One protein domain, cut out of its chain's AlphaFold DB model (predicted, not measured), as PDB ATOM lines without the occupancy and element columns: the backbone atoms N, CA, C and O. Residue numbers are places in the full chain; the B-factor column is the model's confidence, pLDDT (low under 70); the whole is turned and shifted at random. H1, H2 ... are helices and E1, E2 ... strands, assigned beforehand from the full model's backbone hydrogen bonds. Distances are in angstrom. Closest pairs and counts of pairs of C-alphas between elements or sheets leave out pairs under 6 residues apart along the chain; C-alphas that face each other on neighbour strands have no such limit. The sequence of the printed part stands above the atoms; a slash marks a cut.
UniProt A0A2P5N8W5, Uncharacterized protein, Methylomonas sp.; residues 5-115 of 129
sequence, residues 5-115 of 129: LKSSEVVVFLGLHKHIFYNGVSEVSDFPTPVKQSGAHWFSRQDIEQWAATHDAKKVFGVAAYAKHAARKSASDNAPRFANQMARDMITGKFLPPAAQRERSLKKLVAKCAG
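What this domain is: This is residues 5 to 115 of the 129 residues of an uncharacterized protein of Methylomonas sp. (UniProt A0A2P5N8W5). A small head of H1, H2, the hairpin E1 and E2, and H3 stands at one end of a long arm of helices: H4 packs on H2 with residues 61 to 68, then runs away from the head, followed by H5, and H6 turns off at the far end. The arm makes the length, and residues 70 to 85 and 106 to 115 stand free. The printed part has 111 residues, mostly helix, with named elements in the order H1 H2 E1 E2 H3 H4 H5 H6 and one antiparallel sheet, E1 - E2. It is extended, with a radius of gyration of the C-alphas of 26.0 A and spans of 75 by 30 by 29 A.

How they stand to each other: H1, residues 7 to 13, and H2, residues 18 to 24, only just touch, with 3 pairs of C-alphas within 8 A, and only at the corner; the closest C-alphas, of Val 11 and Lys 18, are 6.1 A apart. E1, residues 35 to 37, and E2, residues 40 to 44, form a hairpin, with N 35 and O 42 within hydrogen-bond range at 2.8 A. H3, residues 45 to 54, is close to but not clearly touching H1; their closest C-alphas, of Val 10 and Ile 48, are 7.6 A apart. H4, residues 57 to 76, touches H2 with residues 61 to 68 alone; the closest C-alphas, of Gly 24 and Ala 65, are 4.4 A apart, and the lines are only just about perpendicular at 70.3 degrees. H4 and H5, residues 78 to 92, meet only through their link. H6, residues 98 to 113, is apart from H5. Every O i to N i+4 pair is within hydrogen-bond range in H1, H2, H4, H5 and H6, and 5 of 6 in H3.

Where its parts are: H1 begins at C-alpha 7 (-6.562, 19.395, 5.620). H4 measures 28.3 A, H5 20.7 A and H6 22.5 A, ending at C-alpha 113 (-27.326, 50.266, -41.732).

The domain as a whole: The C-alphas farthest apart, of Gln 46 and Ala 99, are 75.2 A apart. The printed part has no cut and no long link. Confidence is under 70 at residues 71 to 82, 92 to 93 and 115.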
ATOM      1  N   LEU A   5      -3.155  17.026  11.965       91.88
ATOM      2  CA  LEU A   5      -3.458  18.253  11.244       91.88
ATOM      3  C   LEU A   5      -4.714  18.060  10.396       91.88
ATOM      4  O   LEU A   5      -4.855  17.068   9.679       91.88
ATOM      5  N   LYS A   6      -5.624  19.030  10.416       92.50
ATOM      6  CA  LYS A   6      -6.716  19.095   9.437       92.50
ATOM      7  C   LYS A   6      -6.158  19.402   8.053       92.50
ATOM      8  O   LYS A   6      -5.138  20.071   7.914       92.50
ATOM      9  N   SER A   7      -6.907  19.042   7.011       90.88
ATOM     10  CA  SER A   7      -6.562  19.395   5.620       90.88
ATOM     11  C   SER A   7      -6.221  20.884   5.441       90.88
ATOM     12  O   SER A   7      -5.277  21.231   4.742       90.88
ATOM     13  N   SER A   8      -6.953  21.787   6.106       90.31
ATOM     14  CA  SER A   8      -6.677  23.229   6.062       90.31
ATOM     15  C   SER A   8      -5.341  23.617   6.690       90.31
ATOM     16  O   SER A   8      -4.711  24.558   6.222       90.31
ATOM     17  N   GLU A   9      -4.920  22.916   7.738       92.50
ATOM     18  CA  GLU A   9      -3.661  23.167   8.445       92.50
ATOM     19  C   GLU A   9      -2.483  22.610   7.649       92.50
ATOM     20  O   GLU A   9      -1.469  23.284   7.529       92.50
ATOM     21  N   VAL A  10      -2.650  21.448   7.009       92.75
ATOM     22  CA  VAL A  10      -1.667  20.882   6.071       92.75
ATOM     23  C   VAL A  10      -1.398  21.837   4.907       92.75
ATOM     24  O   VAL A  10      -0.247  22.066   4.548       92.75
ATOM     25  N   VAL A  11      -2.441  22.453   4.346       93.25
ATOM     26  CA  VAL A  11      -2.295  23.443   3.265       93.25
ATOM     27  C   VAL A  11      -1.446  24.638   3.705       93.25
ATOM     28  O   VAL A  11      -0.583  25.081   2.949       93.25
ATOM     29  N   VAL A  12      -1.676  25.144   4.920       93.44
ATOM     30  CA  VAL A  12      -0.896  26.253   5.487       93.44
ATOM     31  C   VAL A  12       0.540  25.811   5.764       93.44
ATOM     32  O   VAL A  12       1.469  26.519   5.389       93.44
ATOM     33  N   PHE A  13       0.719  24.625   6.348       92.19
ATOM     34  CA  PHE A  13       2.023  24.051   6.670       92.19
ATOM     35  C   PHE A  13       2.902  23.871   5.423       92.19
ATOM     36  O   PHE A  13       4.062  24.265   5.419       92.19
ATOM     37  N   LEU A  14       2.330  23.352   4.335       91.19
ATOM     38  CA  LEU A  14       3.027  23.149   3.060       91.19
ATOM     39  C   LEU A  14       3.132  24.433   2.211       91.19
ATOM     40  O   LEU A  14       3.712  24.409   1.124       91.19
ATOM     41  N   GLY A  15       2.552  25.553   2.659       92.12
ATOM     42  CA  GLY A  15       2.557  26.819   1.922       92.12
ATOM     43  C   GLY A  15       1.848  26.742   0.563       92.12
ATOM     44  O   GLY A  15       2.288  27.371  -0.406       92.12
ATOM     45  N   LEU A  16       0.779  25.944   0.475       90.12
ATOM     46  CA  LEU A  16       0.001  25.710  -0.741       90.12
ATOM     47  C   LEU A  16      -1.288  26.538  -0.761       90.12
ATOM     48  O   LEU A  16      -1.819  26.953   0.266       90.12
ATOM     49  N   HIS A  17      -1.853  26.731  -1.953       90.75
ATOM     50  CA  HIS A  17      -3.224  27.220  -2.080       90.75
ATOM     51  C   HIS A  17      -4.208  26.046  -1.961       90.75
ATOM     52  O   HIS A  17      -3.986  24.998  -2.572       90.75
ATOM     53  N   LYS A  18      -5.333  26.226  -1.250       90.31
ATOM     54  CA  LYS A  18      -6.332  25.158  -0.999       90.31
ATOM     55  C   LYS A  18      -6.734  24.407  -2.273       90.31
ATOM     56  O   LYS A  18      -6.768  23.184  -2.287       90.31
ATOM     57  N   HIS A  19      -7.000  25.143  -3.351       88.19
ATOM     58  CA  HIS A  19      -7.379  24.572  -4.646       88.19
ATOM     59  C   HIS A  19      -6.311  23.635  -5.237       88.19
ATOM     60  O   HIS A  19      -6.650  22.586  -5.778       88.19
ATOM     61  N   ILE A  20      -5.029  23.998  -5.129       87.81
ATOM     62  CA  ILE A  20      -3.919  23.191  -5.654       87.81
ATOM     63  C   ILE A  20      -3.829  21.881  -4.871       87.81
ATOM     64  O   ILE A  20      -3.751  20.811  -5.467       87.81
ATOM     65  N   PHE A  21      -3.939  21.964  -3.545       91.06
ATOM     66  CA  PHE A  21      -3.930  20.795  -2.674       91.06
ATOM     67  C   PHE A  21      -5.081  19.829  -2.980       91.06
ATOM     68  O   PHE A  21      -4.828  18.676  -3.300       91.06
ATOM     69  N   TYR A  22      -6.341  20.281  -2.969       88.56
ATOM     70  CA  TYR A  22      -7.484  19.381  -3.191       88.56
ATOM     71  C   TYR A  22      -7.530  18.778  -4.599       88.56
ATOM     72  O   TYR A  22      -8.034  17.669  -4.782       88.56
ATOM     73  N   ASN A  23      -7.003  19.481  -5.601       86.50
ATOM     74  CA  ASN A  23      -6.894  18.912  -6.938       86.50
ATOM     75  C   ASN A  23      -5.745  17.913  -7.041       86.50
ATOM     76  O   ASN A  23      -5.935  16.891  -7.689       86.50
ATOM     77  N   GLY A  24      -4.598  18.193  -6.423       84.25
ATOM     78  CA  GLY A  24      -3.402  17.366  -6.549       84.25
ATOM     79  C   GLY A  24      -3.340  16.174  -5.594       84.25
ATOM     80  O   GLY A  24      -2.762  15.165  -5.960       84.25
ATOM     81  N   VAL A  25      -3.962  16.236  -4.409       88.44
ATOM     82  CA  VAL A  25      -3.806  15.214  -3.352       88.44
ATOM     83  C   VAL A  25      -4.215  13.804  -3.779       88.44
ATOM     84  O   VAL A  25      -3.642  12.842  -3.291       88.44
ATOM     85  N   SER A  26      -5.168  13.661  -4.707       84.31
ATOM     86  CA  SER A  26      -5.547  12.350  -5.252       84.31
ATOM     87  C   SER A  26      -4.547  11.789  -6.261       84.31
ATOM     88  O   SER A  26      -4.589  10.600  -6.545       84.31
ATOM     89  N   GLU A  27      -3.698  12.639  -6.836       85.94
ATOM     90  CA  GLU A  27      -2.742  12.265  -7.882       85.94
ATOM     91  C   GLU A  27      -1.332  12.016  -7.323       85.94
ATOM     92  O   GLU A  27      -0.491  11.446  -8.011       85.94
ATOM     93  N   VAL A  28      -1.053  12.458  -6.093       88.81
ATOM     94  CA  VAL A  28       0.238  12.261  -5.419       88.81
ATOM     95  C   VAL A  28       0.166  10.962  -4.614       88.81
ATOM     96  O   VAL A  28      -0.365  10.936  -3.506       88.81
ATOM     97  N   SER A  29       0.649   9.864  -5.199       84.88
ATOM     98  CA  SER A  29       0.493   8.501  -4.663       84.88
ATOM     99  C   SER A  29       1.222   8.241  -3.344       84.88
ATOM    100  O   SER A  29       0.827   7.372  -2.576       84.88
ATOM    101  N   ASP A  30       2.309   8.963  -3.108       89.25
ATOM    102  CA  ASP A  30       3.196   8.854  -1.950       89.25
ATOM    103  C   ASP A  30       2.804   9.808  -0.808       89.25
ATOM    104  O   ASP A  30       3.446   9.820   0.243       89.25
ATOM    105  N   PHE A  31       1.753  10.613  -0.995       91.88
ATOM    106  CA  PHE A  31       1.287  11.543   0.025       91.88
ATOM    107  C   PHE A  31       0.597  10.804   1.188       91.88
ATOM    108  O   PHE A  31      -0.166   9.864   0.942       91.88
ATOM    109  N   PRO A  32       0.784  11.236   2.455       92.25
ATOM    110  CA  PRO A  32       0.180  10.573   3.608       92.25
ATOM    111  C   PRO A  32      -1.342  10.430   3.502       92.25
ATOM    112  O   PRO A  32      -2.064  11.386   3.201       92.25
ATOM    113  N   THR A  33      -1.851   9.233   3.795       89.81
ATOM    114  CA  THR A  33      -3.288   8.942   3.738       89.81
ATOM    115  C   THR A  33      -4.040   9.582   4.907       89.81
ATOM    116  O   THR A  33      -3.650   9.386   6.061       89.81
ATOM    117  N   PRO A  34      -5.150  10.300   4.659       91.75
ATOM    118  CA  PRO A  34      -5.920  10.912   5.729       91.75
ATOM    119  C   PRO A  34      -6.754   9.893   6.506       91.75
ATOM    120  O   PRO A  34      -7.398   9.015   5.932       91.75
ATOM    121  N   VAL A  35      -6.874  10.116   7.810       90.50
ATOM    122  CA  VAL A  35      -7.852   9.458   8.677       90.50
ATOM    123  C   VAL A  35      -9.143  10.276   8.674       90.50
ATOM    124  O   VAL A  35      -9.140  11.484   8.930       90.50
ATOM    125  N   LYS A  36     -10.273   9.629   8.372       89.62
ATOM    126  CA  LYS A  36     -11.592  10.270   8.421       89.62
ATOM    127  C   LYS A  36     -12.138  10.193   9.845       89.62
ATOM    128  O   LYS A  36     -12.482   9.115  10.316       89.62
ATOM    129  N   GLN A  37     -12.262  11.340  10.506       86.31
ATOM    130  CA  GLN A  37     -12.815  11.433  11.856       86.31
ATOM    131  C   GLN A  37     -13.826  12.577  11.926       86.31
ATOM    132  O   GLN A  37     -13.523  13.713  11.558       86.31
ATOM    133  N   SER A  38     -15.044  12.260  12.375       83.69
ATOM    134  CA  SER A  38     -16.143  13.225  12.539       83.69
ATOM    135  C   SER A  38     -16.421  14.066  11.283       83.69
ATOM    136  O   SER A  38     -16.627  15.272  11.358       83.69
ATOM    137  N   GLY A  39     -16.376  13.434  10.104       84.00
ATOM    138  CA  GLY A  39     -16.645  14.094   8.820       84.00
ATOM    139  C   GLY A  39     -15.492  14.928   8.249       84.00
ATOM    140  O   GLY A  39     -15.624  15.438   7.141       84.00
ATOM    141  N   ALA A  40     -14.356  15.029   8.946       84.62
ATOM    142  CA  ALA A  40     -13.167  15.736   8.477       84.62
ATOM    143  C   ALA A  40     -12.004  14.777   8.174       84.62
ATOM    144  O   ALA A  40     -11.903  13.693   8.754       84.62
ATOM    145  N   HIS A  41     -11.125  15.199   7.262       89.81
ATOM    146  CA  HIS A  41      -9.879  14.507   6.934       89.81
ATOM    147  C   HIS A  41      -8.726  15.059   7.775       89.81
ATOM    148  O   HIS A  41      -8.419  16.259   7.709       89.81
ATOM    149  N   TRP A  42      -8.096  14.162   8.526       92.44
ATOM    150  CA  TRP A  42      -6.983  14.434   9.426       92.44
ATOM    151  C   TRP A  42      -5.730  13.709   8.957       92.44
ATOM    152  O   TRP A  42      -5.800  12.563   8.530       92.44
ATOM    153  N   PHE A  43      -4.583  14.362   9.066       92.88
ATOM    154  CA  PHE A  43      -3.286  13.838   8.658       92.88
ATOM    155  C   PHE A  43      -2.364  13.776   9.867       92.88
ATOM    156  O   PHE A  43      -2.363  14.703  10.676       92.88
ATOM    157  N   SER A  44      -1.579  12.709   9.995       93.62
ATOM    158  CA  SER A  44      -0.502  12.654  10.986       93.62
ATOM    159  C   SER A  44       0.492  13.777  10.706       93.62
ATOM    160  O   SER A  44       0.974  13.931   9.585       93.62
ATOM    161  N   ARG A  45       0.796  14.586  11.720       92.94
ATOM    162  CA  ARG A  45       1.756  15.685  11.595       92.94
ATOM    163  C   ARG A  45       3.151  15.172  11.238       92.94
ATOM    164  O   ARG A  45       3.803  15.762  10.385       92.94
ATOM    165  N   GLN A  46       3.569  14.074  11.862       92.56
ATOM    166  CA  GLN A  46       4.880  13.467  11.649       92.56
ATOM    167  C   GLN A  46       5.052  13.009  10.197       92.56
ATOM    168  O   GLN A  46       6.079  13.282   9.582       92.56
ATOM    169  N   ASP A  47       4.022  12.388   9.624       92.88
ATOM    170  CA  ASP A  47       4.061  11.883   8.249       92.88
ATOM    171  C   ASP A  47       4.151  13.044   7.251       92.88
ATOM    172  O   ASP A  47       4.889  12.979   6.271       92.88
ATOM    173  N   ILE A  48       3.429  14.138   7.522       93.88
ATOM    174  CA  ILE A  48       3.472  15.355   6.703       93.88
ATOM    175  C   ILE A  48       4.846  16.027   6.789       93.88
ATOM    176  O   ILE A  48       5.365  16.471   5.767       93.88
ATOM    177  N   GLU A  49       5.450  16.087   7.976       93.25
ATOM    178  CA  GLU A  49       6.801  16.626   8.178       93.25
ATOM    179  C   GLU A  49       7.859  15.781   7.451       93.25
ATOM    180  O   GLU A  49       8.706  16.327   6.743       93.25
ATOM    181  N   GLN A  50       7.774  14.453   7.548       93.44
ATOM    182  CA  GLN A  50       8.687  13.536   6.864       93.44
ATOM    183  C   GLN A  50       8.545  13.610   5.336       93.44
ATOM    184  O   GLN A  50       9.542  13.609   4.607       93.44
ATOM    185  N   TRP A  51       7.313  13.724   4.843       94.06
ATOM    186  CA  TRP A  51       7.050  13.897   3.420       94.06
ATOM    187  C   TRP A  51       7.572  15.251   2.913       94.06
ATOM    188  O   TRP A  51       8.272  15.311   1.902       94.06
ATOM    189  N   ALA A  52       7.321  16.337   3.652       92.69
ATOM    190  CA  ALA A  52       7.785  17.681   3.302       92.69
ATOM    191  C   ALA A  52       9.317  17.823   3.334       92.69
ATOM    192  O   ALA A  52       9.870  18.646   2.609       92.69
ATOM    193  N   ALA A  53      10.014  17.019   4.141       91.94
ATOM    194  CA  ALA A  53      11.476  16.996   4.173       91.94
ATOM    195  C   ALA A  53      12.098  16.411   2.892       91.94
ATOM    196  O   ALA A  53      13.242  16.719   2.564       91.94
ATOM    197  N   THR A  54      11.358  15.564   2.176       90.62
ATOM    198  CA  THR A  54      11.841  14.844   0.986       90.62
ATOM    199  C   THR A  54      11.282  15.403  -0.324       90.62
ATOM    200  O   THR A  54      11.871  15.175  -1.379       90.62
ATOM    201  N   HIS A  55      10.199  16.185  -0.267       90.81
ATOM    202  CA  HIS A  55       9.478  16.669  -1.443       90.81
ATOM    203  C   HIS A  55       9.266  18.188  -1.436       90.81
ATOM    204  O   HIS A  55       8.846  18.784  -0.446       90.81
ATOM    205  N   ASP A  56       9.449  18.823  -2.598       91.31
ATOM    206  CA  ASP A  56       9.017  20.208  -2.819       91.31
ATOM    207  C   ASP A  56       7.506  20.236  -3.100       91.31
ATOM    208  O   ASP A  56       7.053  20.036  -4.234       91.31
ATOM    209  N   ALA A  57       6.723  20.500  -2.051       87.50
ATOM    210  CA  ALA A  57       5.264  20.494  -2.095       87.50
ATOM    211  C   ALA A  57       4.690  21.353  -3.237       87.50
ATOM    212  O   ALA A  57       3.743  20.943  -3.907       87.50
ATOM    213  N   LYS A  58       5.268  22.529  -3.517       88.31
ATOM    214  CA  LYS A  58       4.754  23.421  -4.571       88.31
ATOM    215  C   LYS A  58       4.928  22.817  -5.958       88.31
ATOM    216  O   LYS A  58       4.027  22.941  -6.788       88.31
ATOM    217  N   LYS A  59       6.057  22.149  -6.207       89.19
ATOM    218  CA  LYS A  59       6.319  21.485  -7.488       89.19
ATOM    219  C   LYS A  59       5.464  20.239  -7.653       89.19
ATOM    220  O   LYS A  59       4.783  20.120  -8.668       89.19
ATOM    221  N   VAL A  60       5.448  19.359  -6.652       90.12
ATOM    222  CA  VAL A  60       4.726  18.080  -6.726       90.12
ATOM    223  C   VAL A  60       3.224  18.314  -6.903       90.12
ATOM    224  O   VAL A  60       2.629  17.852  -7.878       90.12
ATOM    225  N   PHE A  61       2.615  19.127  -6.034       88.81
ATOM    226  CA  PHE A  61       1.186  19.426  -6.134       88.81
ATOM    227  C   PHE A  61       0.842  20.317  -7.333       88.81
ATOM    228  O   PHE A  61      -0.258  20.212  -7.873       88.81
ATOM    229  N   GLY A  62       1.767  21.174  -7.775       85.12
ATOM    230  CA  GLY A  62       1.605  21.959  -8.997       85.12
ATOM    231  C   GLY A  62       1.452  21.059 -10.221       85.12
ATOM    232  O   GLY A  62       0.448  21.155 -10.927       85.12
ATOM    233  N   VAL A  63       2.403  20.145 -10.440       86.00
ATOM    234  CA  VAL A  63       2.381  19.196 -11.568       86.00
ATOM    235  C   VAL A  63       1.129  18.317 -11.521       86.00
ATOM    236  O   VAL A  63       0.418  18.212 -12.521       86.00
ATOM    237  N   ALA A  64       0.802  17.770 -10.349       85.06
ATOM    238  CA  ALA A  64      -0.398  16.967 -10.125       85.06
ATOM    239  C   ALA A  64      -1.700  17.722 -10.463       85.06
ATOM    240  O   ALA A  64      -2.559  17.223 -11.195       85.06
ATOM    241  N   ALA A  65      -1.844  18.962  -9.981       80.62
ATOM    242  CA  ALA A  65      -3.028  19.775 -10.250       80.62
ATOM    243  C   ALA A  65      -3.168  20.122 -11.745       80.62
ATOM    244  O   ALA A  65      -4.285  20.105 -12.273       80.62
ATOM    245  N   TYR A  66      -2.055  20.394 -12.439       79.06
ATOM    246  CA  TYR A  66      -2.053  20.621 -13.888       79.06
ATOM    247  C   TYR A  66      -2.422  19.359 -14.673       79.06
ATOM    248  O   TYR A  66      -3.231  19.451 -15.599       79.06
ATOM    249  N   ALA A  67      -1.902  18.189 -14.291       77.81
ATOM    250  CA  ALA A  67      -2.222  16.917 -14.938       77.81
ATOM    251  C   ALA A  67      -3.726  16.602 -14.854       77.81
ATOM    252  O   ALA A  67      -4.368  16.329 -15.872       77.81
ATOM    253  N   LYS A  68      -4.329  16.764 -13.671       75.06
ATOM    254  CA  LYS A  68      -5.775  16.578 -13.475       75.06
ATOM    255  C   LYS A  68      -6.616  17.592 -14.247       75.06
ATOM    256  O   LYS A  68      -7.663  17.250 -14.796       75.06
ATOM    257  N   HIS A  69      -6.169  18.846 -14.313       71.12
ATOM    258  CA  HIS A  69      -6.838  19.866 -15.120       71.12
ATOM    259  C   HIS A  69      -6.776  19.534 -16.620       71.12
ATOM    260  O   HIS A  69      -7.781  19.659 -17.320       71.12
ATOM    261  N   ALA A  70      -5.627  19.068 -17.118       71.06
ATOM    262  CA  ALA A  70      -5.470  18.629 -18.502       71.06
ATOM    263  C   ALA A  70      -6.372  17.425 -18.828       71.06
ATOM    264  O   ALA A  70      -7.060  17.450 -19.847       71.06
ATOM    265  N   ALA A  71      -6.449  16.435 -17.931       67.12
ATOM    266  CA  ALA A  71      -7.331  15.274 -18.072       67.12
ATOM    267  C   ALA A  71      -8.825  15.650 -18.070       67.12
ATOM    268  O   ALA A  71      -9.619  15.101 -18.833       67.12
ATOM    269  N   ARG A  72      -9.234  16.630 -17.253       62.91
ATOM    270  CA  ARG A  72     -10.613  17.150 -17.284       62.91
ATOM    271  C   ARG A  72     -10.925  17.884 -18.583       62.91
ATOM    272  O   ARG A  72     -12.021  17.734 -19.115       62.91
ATOM    273  N   LYS A  73      -9.970  18.663 -19.097       58.75
ATOM    274  CA  LYS A  73     -10.137  19.411 -20.344       58.75
ATOM    275  C   LYS A  73     -10.238  18.482 -21.556       58.75
ATOM    276  O   LYS A  73     -11.076  18.718 -22.416       58.75
ATOM    277  N   SER A  74      -9.458  17.401 -21.613       56.00
ATOM    278  CA  SER A  74      -9.560  16.429 -22.712       56.00
ATOM    279  C   SER A  74     -10.889  15.664 -22.716       56.00
ATOM    280  O   SER A  74     -11.384  15.326 -23.789       56.00
ATOM    281  N   ALA A  75     -11.502  15.448 -21.547       55.53
ATOM    282  CA  ALA A  75     -12.789  14.764 -21.432       55.53
ATOM    283  C   ALA A  75     -14.008  15.661 -21.736       55.53
ATOM    284  O   ALA A  75     -15.007  15.168 -22.257       55.53
ATOM    285  N   SER A  76     -13.956  16.964 -21.426       52.56
ATOM    286  CA  SER A  76     -15.131  17.846 -21.525       52.56
ATOM    287  C   SER A  76     -15.197  18.729 -22.773       52.56
ATOM    288  O   SER A  76     -16.276  19.234 -23.064       52.56
ATOM    289  N   ASP A  77     -14.108  18.939 -23.525       54.38
ATOM    290  CA  ASP A  77     -14.105  19.988 -24.562       54.38
ATOM    291  C   ASP A  77     -14.731  19.570 -25.906       54.38
ATOM    292  O   ASP A  77     -15.197  20.431 -26.646       54.38
ATOM    293  N   ASN A  78     -14.790  18.285 -26.269       56.81
ATOM    294  CA  ASN A  78     -15.179  17.924 -27.644       56.81
ATOM    295  C   ASN A  78     -16.699  17.907 -27.882       56.81
ATOM    296  O   ASN A  78     -17.175  18.466 -28.872       56.81
ATOM    297  N   ALA A  79     -17.480  17.328 -26.970       60.59
ATOM    298  CA  ALA A  79     -18.932  17.215 -27.132       60.59
ATOM    299  C   ALA A  79     -19.682  18.572 -27.097       60.59
ATOM    300  O   ALA A  79     -20.452  18.851 -28.023       60.59
ATOM    301  N   PRO A  80     -19.459  19.471 -26.113       61.50
ATOM    302  CA  PRO A  80     -20.177  20.742 -26.056       61.50
ATOM    303  C   PRO A  80     -19.683  21.746 -27.102       61.50
ATOM    304  O   PRO A  80     -20.455  22.612 -27.516       61.50
ATOM    305  N   ARG A  81     -18.430  21.655 -27.574       63.50
ATOM    306  CA  ARG A  81     -17.945  22.499 -28.680       63.50
ATOM    307  C   ARG A  81     -18.616  22.138 -29.996       63.50
ATOM    308  O   ARG A  81     -19.037  23.043 -30.712       63.50
ATOM    309  N   PHE A  82     -18.782  20.847 -30.284       67.69
ATOM    310  CA  PHE A  82     -19.494  20.398 -31.478       67.69
ATOM    311  C   PHE A  82     -20.974  20.800 -31.448       67.69
ATOM    312  O   PHE A  82     -21.465  21.389 -32.409       67.69
ATOM    313  N   ALA A  83     -21.665  20.584 -30.323       71.94
ATOM    314  CA  ALA A  83     -23.065  20.982 -30.167       71.94
ATOM    315  C   ALA A  83     -23.261  22.505 -30.308       71.94
ATOM    316  O   ALA A  83     -24.148  22.955 -31.033       71.94
ATOM    317  N   ASN A  84     -22.389  23.311 -29.691       74.94
ATOM    318  CA  ASN A  84     -22.430  24.768 -29.838       74.94
ATOM    319  C   ASN A  84     -22.102  25.226 -31.264       74.94
ATOM    320  O   ASN A  84     -22.684  26.200 -31.744       74.94
ATOM    321  N   GLN A  85     -21.193  24.536 -31.957       75.06
ATOM    322  CA  GLN A  85     -20.882  24.833 -33.351       75.06
ATOM    323  C   GLN A  85     -22.050  24.472 -34.273       75.06
ATOM    324  O   GLN A  85     -22.400  25.277 -35.128       75.06
ATOM    325  N   MET A  86     -22.709  23.329 -34.066       74.12
ATOM    326  CA  MET A  86     -23.912  22.957 -34.816       74.12
ATOM    327  C   MET A  86     -25.070  23.925 -34.574       74.12
ATOM    328  O   MET A  86     -25.692  24.379 -35.532       74.12
ATOM    329  N   ALA A  87     -25.325  24.312 -33.321       76.38
ATOM    330  CA  ALA A  87     -26.344  25.310 -32.999       76.38
ATOM    331  C   ALA A  87     -26.047  26.654 -33.687       76.38
ATOM    332  O   ALA A  87     -26.935  27.279 -34.271       76.38
ATOM    333  N   ARG A  88     -24.778  27.084 -33.694       73.94
ATOM    334  CA  ARG A  88     -24.337  28.275 -34.434       73.94
ATOM    335  C   ARG A  88     -24.504  28.113 -35.935       73.94
ATOM    336  O   ARG A  88     -24.964  29.056 -36.568       73.94
ATOM    337  N   ASP A  89     -24.174  26.968 -36.512       75.75
ATOM    338  CA  ASP A  89     -24.304  26.710 -37.950       75.75
ATOM    339  C   ASP A  89     -25.788  26.689 -38.384       75.75
ATOM    340  O   ASP A  89     -26.129  27.245 -39.433       75.75
ATOM    341  N   MET A  90     -26.694  26.189 -37.533       75.31
ATOM    342  CA  MET A  90     -28.149  26.301 -37.720       75.31
ATOM    343  C   MET A  90     -28.633  27.754 -37.633       75.31
ATOM    344  O   MET A  90     -29.278  28.250 -38.557       75.31
ATOM    345  N   ILE A  91     -28.266  28.490 -36.578       73.00
ATOM    346  CA  ILE A  91     -28.658  29.900 -36.402       73.00
ATOM    347  C   ILE A  91     -28.054  30.780 -37.500       73.00
ATOM    348  O   ILE A  91     -28.663  31.749 -37.954       73.00
ATOM    349  N   THR A  92     -26.837  30.494 -37.952       66.44
ATOM    350  CA  THR A  92     -26.175  31.238 -39.032       66.44
ATOM    351  C   THR A  92     -26.672  30.821 -40.417       66.44
ATOM    352  O   THR A  92     -26.437  31.559 -41.376       66.44
ATOM    353  N   GLY A  93     -27.502  29.777 -40.507       66.12
ATOM    354  CA  GLY A  93     -28.125  29.339 -41.751       66.12
ATOM    355  C   GLY A  93     -27.093  28.843 -42.754       66.12
ATOM    356  O   GLY A  93     -27.257  29.045 -43.949       66.12
ATOM    357  N   LYS A  94     -26.000  28.242 -42.277       70.38
ATOM    358  CA  LYS A  94     -24.900  27.748 -43.120       70.38
ATOM    359  C   LYS A  94     -25.333  26.595 -44.038       70.38
ATOM    360  O   LYS A  94     -24.696  26.354 -45.052       70.38
ATOM    361  N   PHE A  95     -26.435  25.932 -43.692       73.25
ATOM    362  CA  PHE A  95     -27.095  24.900 -44.497       73.25
ATOM    363  C   PHE A  95     -28.051  25.466 -45.560       73.25
ATOM    364  O   PHE A  95     -28.645  24.699 -46.313       73.25
ATOM    365  N   LEU A  96     -28.249  26.789 -45.614       72.06
ATOM    366  CA  LEU A  96     -29.091  27.402 -46.638       72.06
ATOM    367  C   LEU A  96     -28.400  27.335 -48.007       72.06
ATOM    368  O   LEU A  96     -27.183  27.514 -48.085       72.06
ATOM    369  N   PRO A  97     -29.166  27.175 -49.100       80.75
ATOM    370  CA  PRO A  97     -28.636  27.334 -50.445       80.75
ATOM    371  C   PRO A  97     -27.941  28.699 -50.614       80.75
ATOM    372  O   PRO A  97     -28.391  29.688 -50.019       80.75
ATOM    373  N   PRO A  98     -26.900  28.809 -51.462       76.25
ATOM    374  CA  PRO A  98     -26.101  30.031 -51.601       76.25
ATOM    375  C   PRO A  98     -26.920  31.307 -51.862       76.25
ATOM    376  O   PRO A  98     -26.577  32.382 -51.366       76.25
ATOM    377  N   ALA A  99     -28.033  31.198 -52.596       76.50
ATOM    378  CA  ALA A  99     -28.947  32.311 -52.856       76.50
ATOM    379  C   ALA A  99     -29.632  32.827 -51.574       76.50
ATOM    380  O   ALA A  99     -29.606  34.027 -51.294       76.50
ATOM    381  N   ALA A 100     -30.156  31.922 -50.744       75.06
ATOM    382  CA  ALA A 100     -30.813  32.259 -49.480       75.06
ATOM    383  C   ALA A 100     -29.817  32.795 -48.429       75.06
ATOM    384  O   ALA A 100     -30.153  33.666 -47.622       75.06
ATOM    385  N   GLN A 101     -28.558  32.341 -48.463       78.81
ATOM    386  CA  GLN A 101     -27.498  32.861 -47.593       78.81
ATOM    387  C   GLN A 101     -27.101  34.307 -47.950       78.81
ATOM    388  O   GLN A 101     -26.888  35.133 -47.051       78.81
ATOM    389  N   ARG A 102     -27.048  34.639 -49.250       77.50
ATOM    390  CA  ARG A 102     -26.814  36.012 -49.738       77.50
ATOM    391  C   ARG A 102     -27.945  36.946 -49.323       77.50
ATOM    392  O   ARG A 102     -27.675  37.995 -48.744       77.50
ATOM    393  N   GLU A 103     -29.195  36.536 -49.530       83.19
ATOM    394  CA  GLU A 103     -30.370  37.318 -49.135       83.19
ATOM    395  C   GLU A 103     -30.389  37.595 -47.623       83.19
ATOM    396  O   GLU A 103     -30.605  38.723 -47.178       83.19
ATOM    397  N   ARG A 104     -30.076  36.583 -46.805       78.50
ATOM    398  CA  ARG A 104     -29.988  36.734 -45.349       78.50
ATOM    399  C   ARG A 104     -28.879  37.694 -44.916       78.50
ATOM    400  O   ARG A 104     -29.073  38.482 -43.988       78.50
ATOM    401  N   SER A 105     -27.722  37.624 -45.567       78.25
ATOM    402  CA  SER A 105     -26.591  38.520 -45.299       78.25
ATOM    403  C   SER A 105     -26.930  39.965 -45.668       78.25
ATOM    404  O   SER A 105     -26.669  40.871 -44.877       78.25
ATOM    405  N   LEU A 106     -27.607  40.170 -46.802       82.50
ATOM    406  CA  LEU A 106     -28.116  41.474 -47.230       82.50
ATOM    407  C   LEU A 106     -29.140  42.037 -46.237       82.50
ATOM    408  O   LEU A 106     -28.993  43.175 -45.804       82.50
ATOM    409  N   LYS A 107     -30.114  41.237 -45.782       81.12
ATOM    410  CA  LYS A 107     -31.088  41.662 -44.756       81.12
ATOM    411  C   LYS A 107     -30.408  42.099 -43.455       81.12
ATOM    412  O   LYS A 107     -30.791  43.111 -42.876       81.12
ATOM    413  N   LYS A 108     -29.375  41.374 -43.004       79.00
ATOM    414  CA  LYS A 108     -28.582  41.762 -41.823       79.00
ATOM    415  C   LYS A 108     -27.814  43.063 -42.040       79.00
ATOM    416  O   LYS A 108     -27.769  43.887 -41.129       79.00
ATOM    417  N   LEU A 109     -27.216  43.245 -43.217       80.56
ATOM    418  CA  LEU A 109     -26.508  44.471 -43.575       80.56
ATOM    419  C   LEU A 109     -27.467  45.666 -43.564       80.56
ATOM    420  O   LEU A 109     -27.201  46.653 -42.887       80.56
ATOM    421  N   VAL A 110     -28.624  45.532 -44.217       82.62
ATOM    422  CA  VAL A 110     -29.678  46.553 -44.243       82.62
ATOM    423  C   VAL A 110     -30.167  46.866 -42.832       82.62
ATOM    424  O   VAL A 110     -30.247  48.032 -42.478       82.62
ATOM    425  N   ALA A 111     -30.418  45.862 -41.987       76.88
ATOM    426  CA  ALA A 111     -30.818  46.084 -40.595       76.88
ATOM    427  C   ALA A 111     -29.753  46.840 -39.780       76.88
ATOM    428  O   ALA A 111     -30.095  47.695 -38.963       76.88
ATOM    429  N   LYS A 112     -28.465  46.557 -40.020       74.25
ATOM    430  CA  LYS A 112     -27.337  47.233 -39.363       74.25
ATOM    431  C   LYS A 112     -27.181  48.680 -39.841       74.25
ATOM    432  O   LYS A 112     -26.936  49.560 -39.024       74.25
ATOM    433  N   CYS A 113     -27.360  48.928 -41.139       76.81
ATOM    434  CA  CYS A 113     -27.326  50.266 -41.732       76.81
ATOM    435  C   CYS A 113     -28.574  51.095 -41.394       76.81
ATOM    436  O   CYS A 113     -28.478  52.308 -41.252       76.81
ATOM    437  N   ALA A 114     -29.731  50.454 -41.207       74.12
ATOM    438  CA  ALA A 114     -30.994  51.111 -40.878       74.12
ATOM    439  C   ALA A 114     -31.089  51.578 -39.414       74.12
ATOM    440  O   ALA A 114     -32.109  52.142 -39.029       74.12
ATOM    441  N   GLY A 115     -30.063  51.334 -38.587       60.78
ATOM    442  CA  GLY A 115     -29.905  51.973 -37.278       60.78
ATOM    443  C   GLY A 115     -31.068  51.786 -36.300       60.78
ATOM    444  O   GLY A 115     -31.201  52.585 -35.373       60.78
TER     445      GLY A 115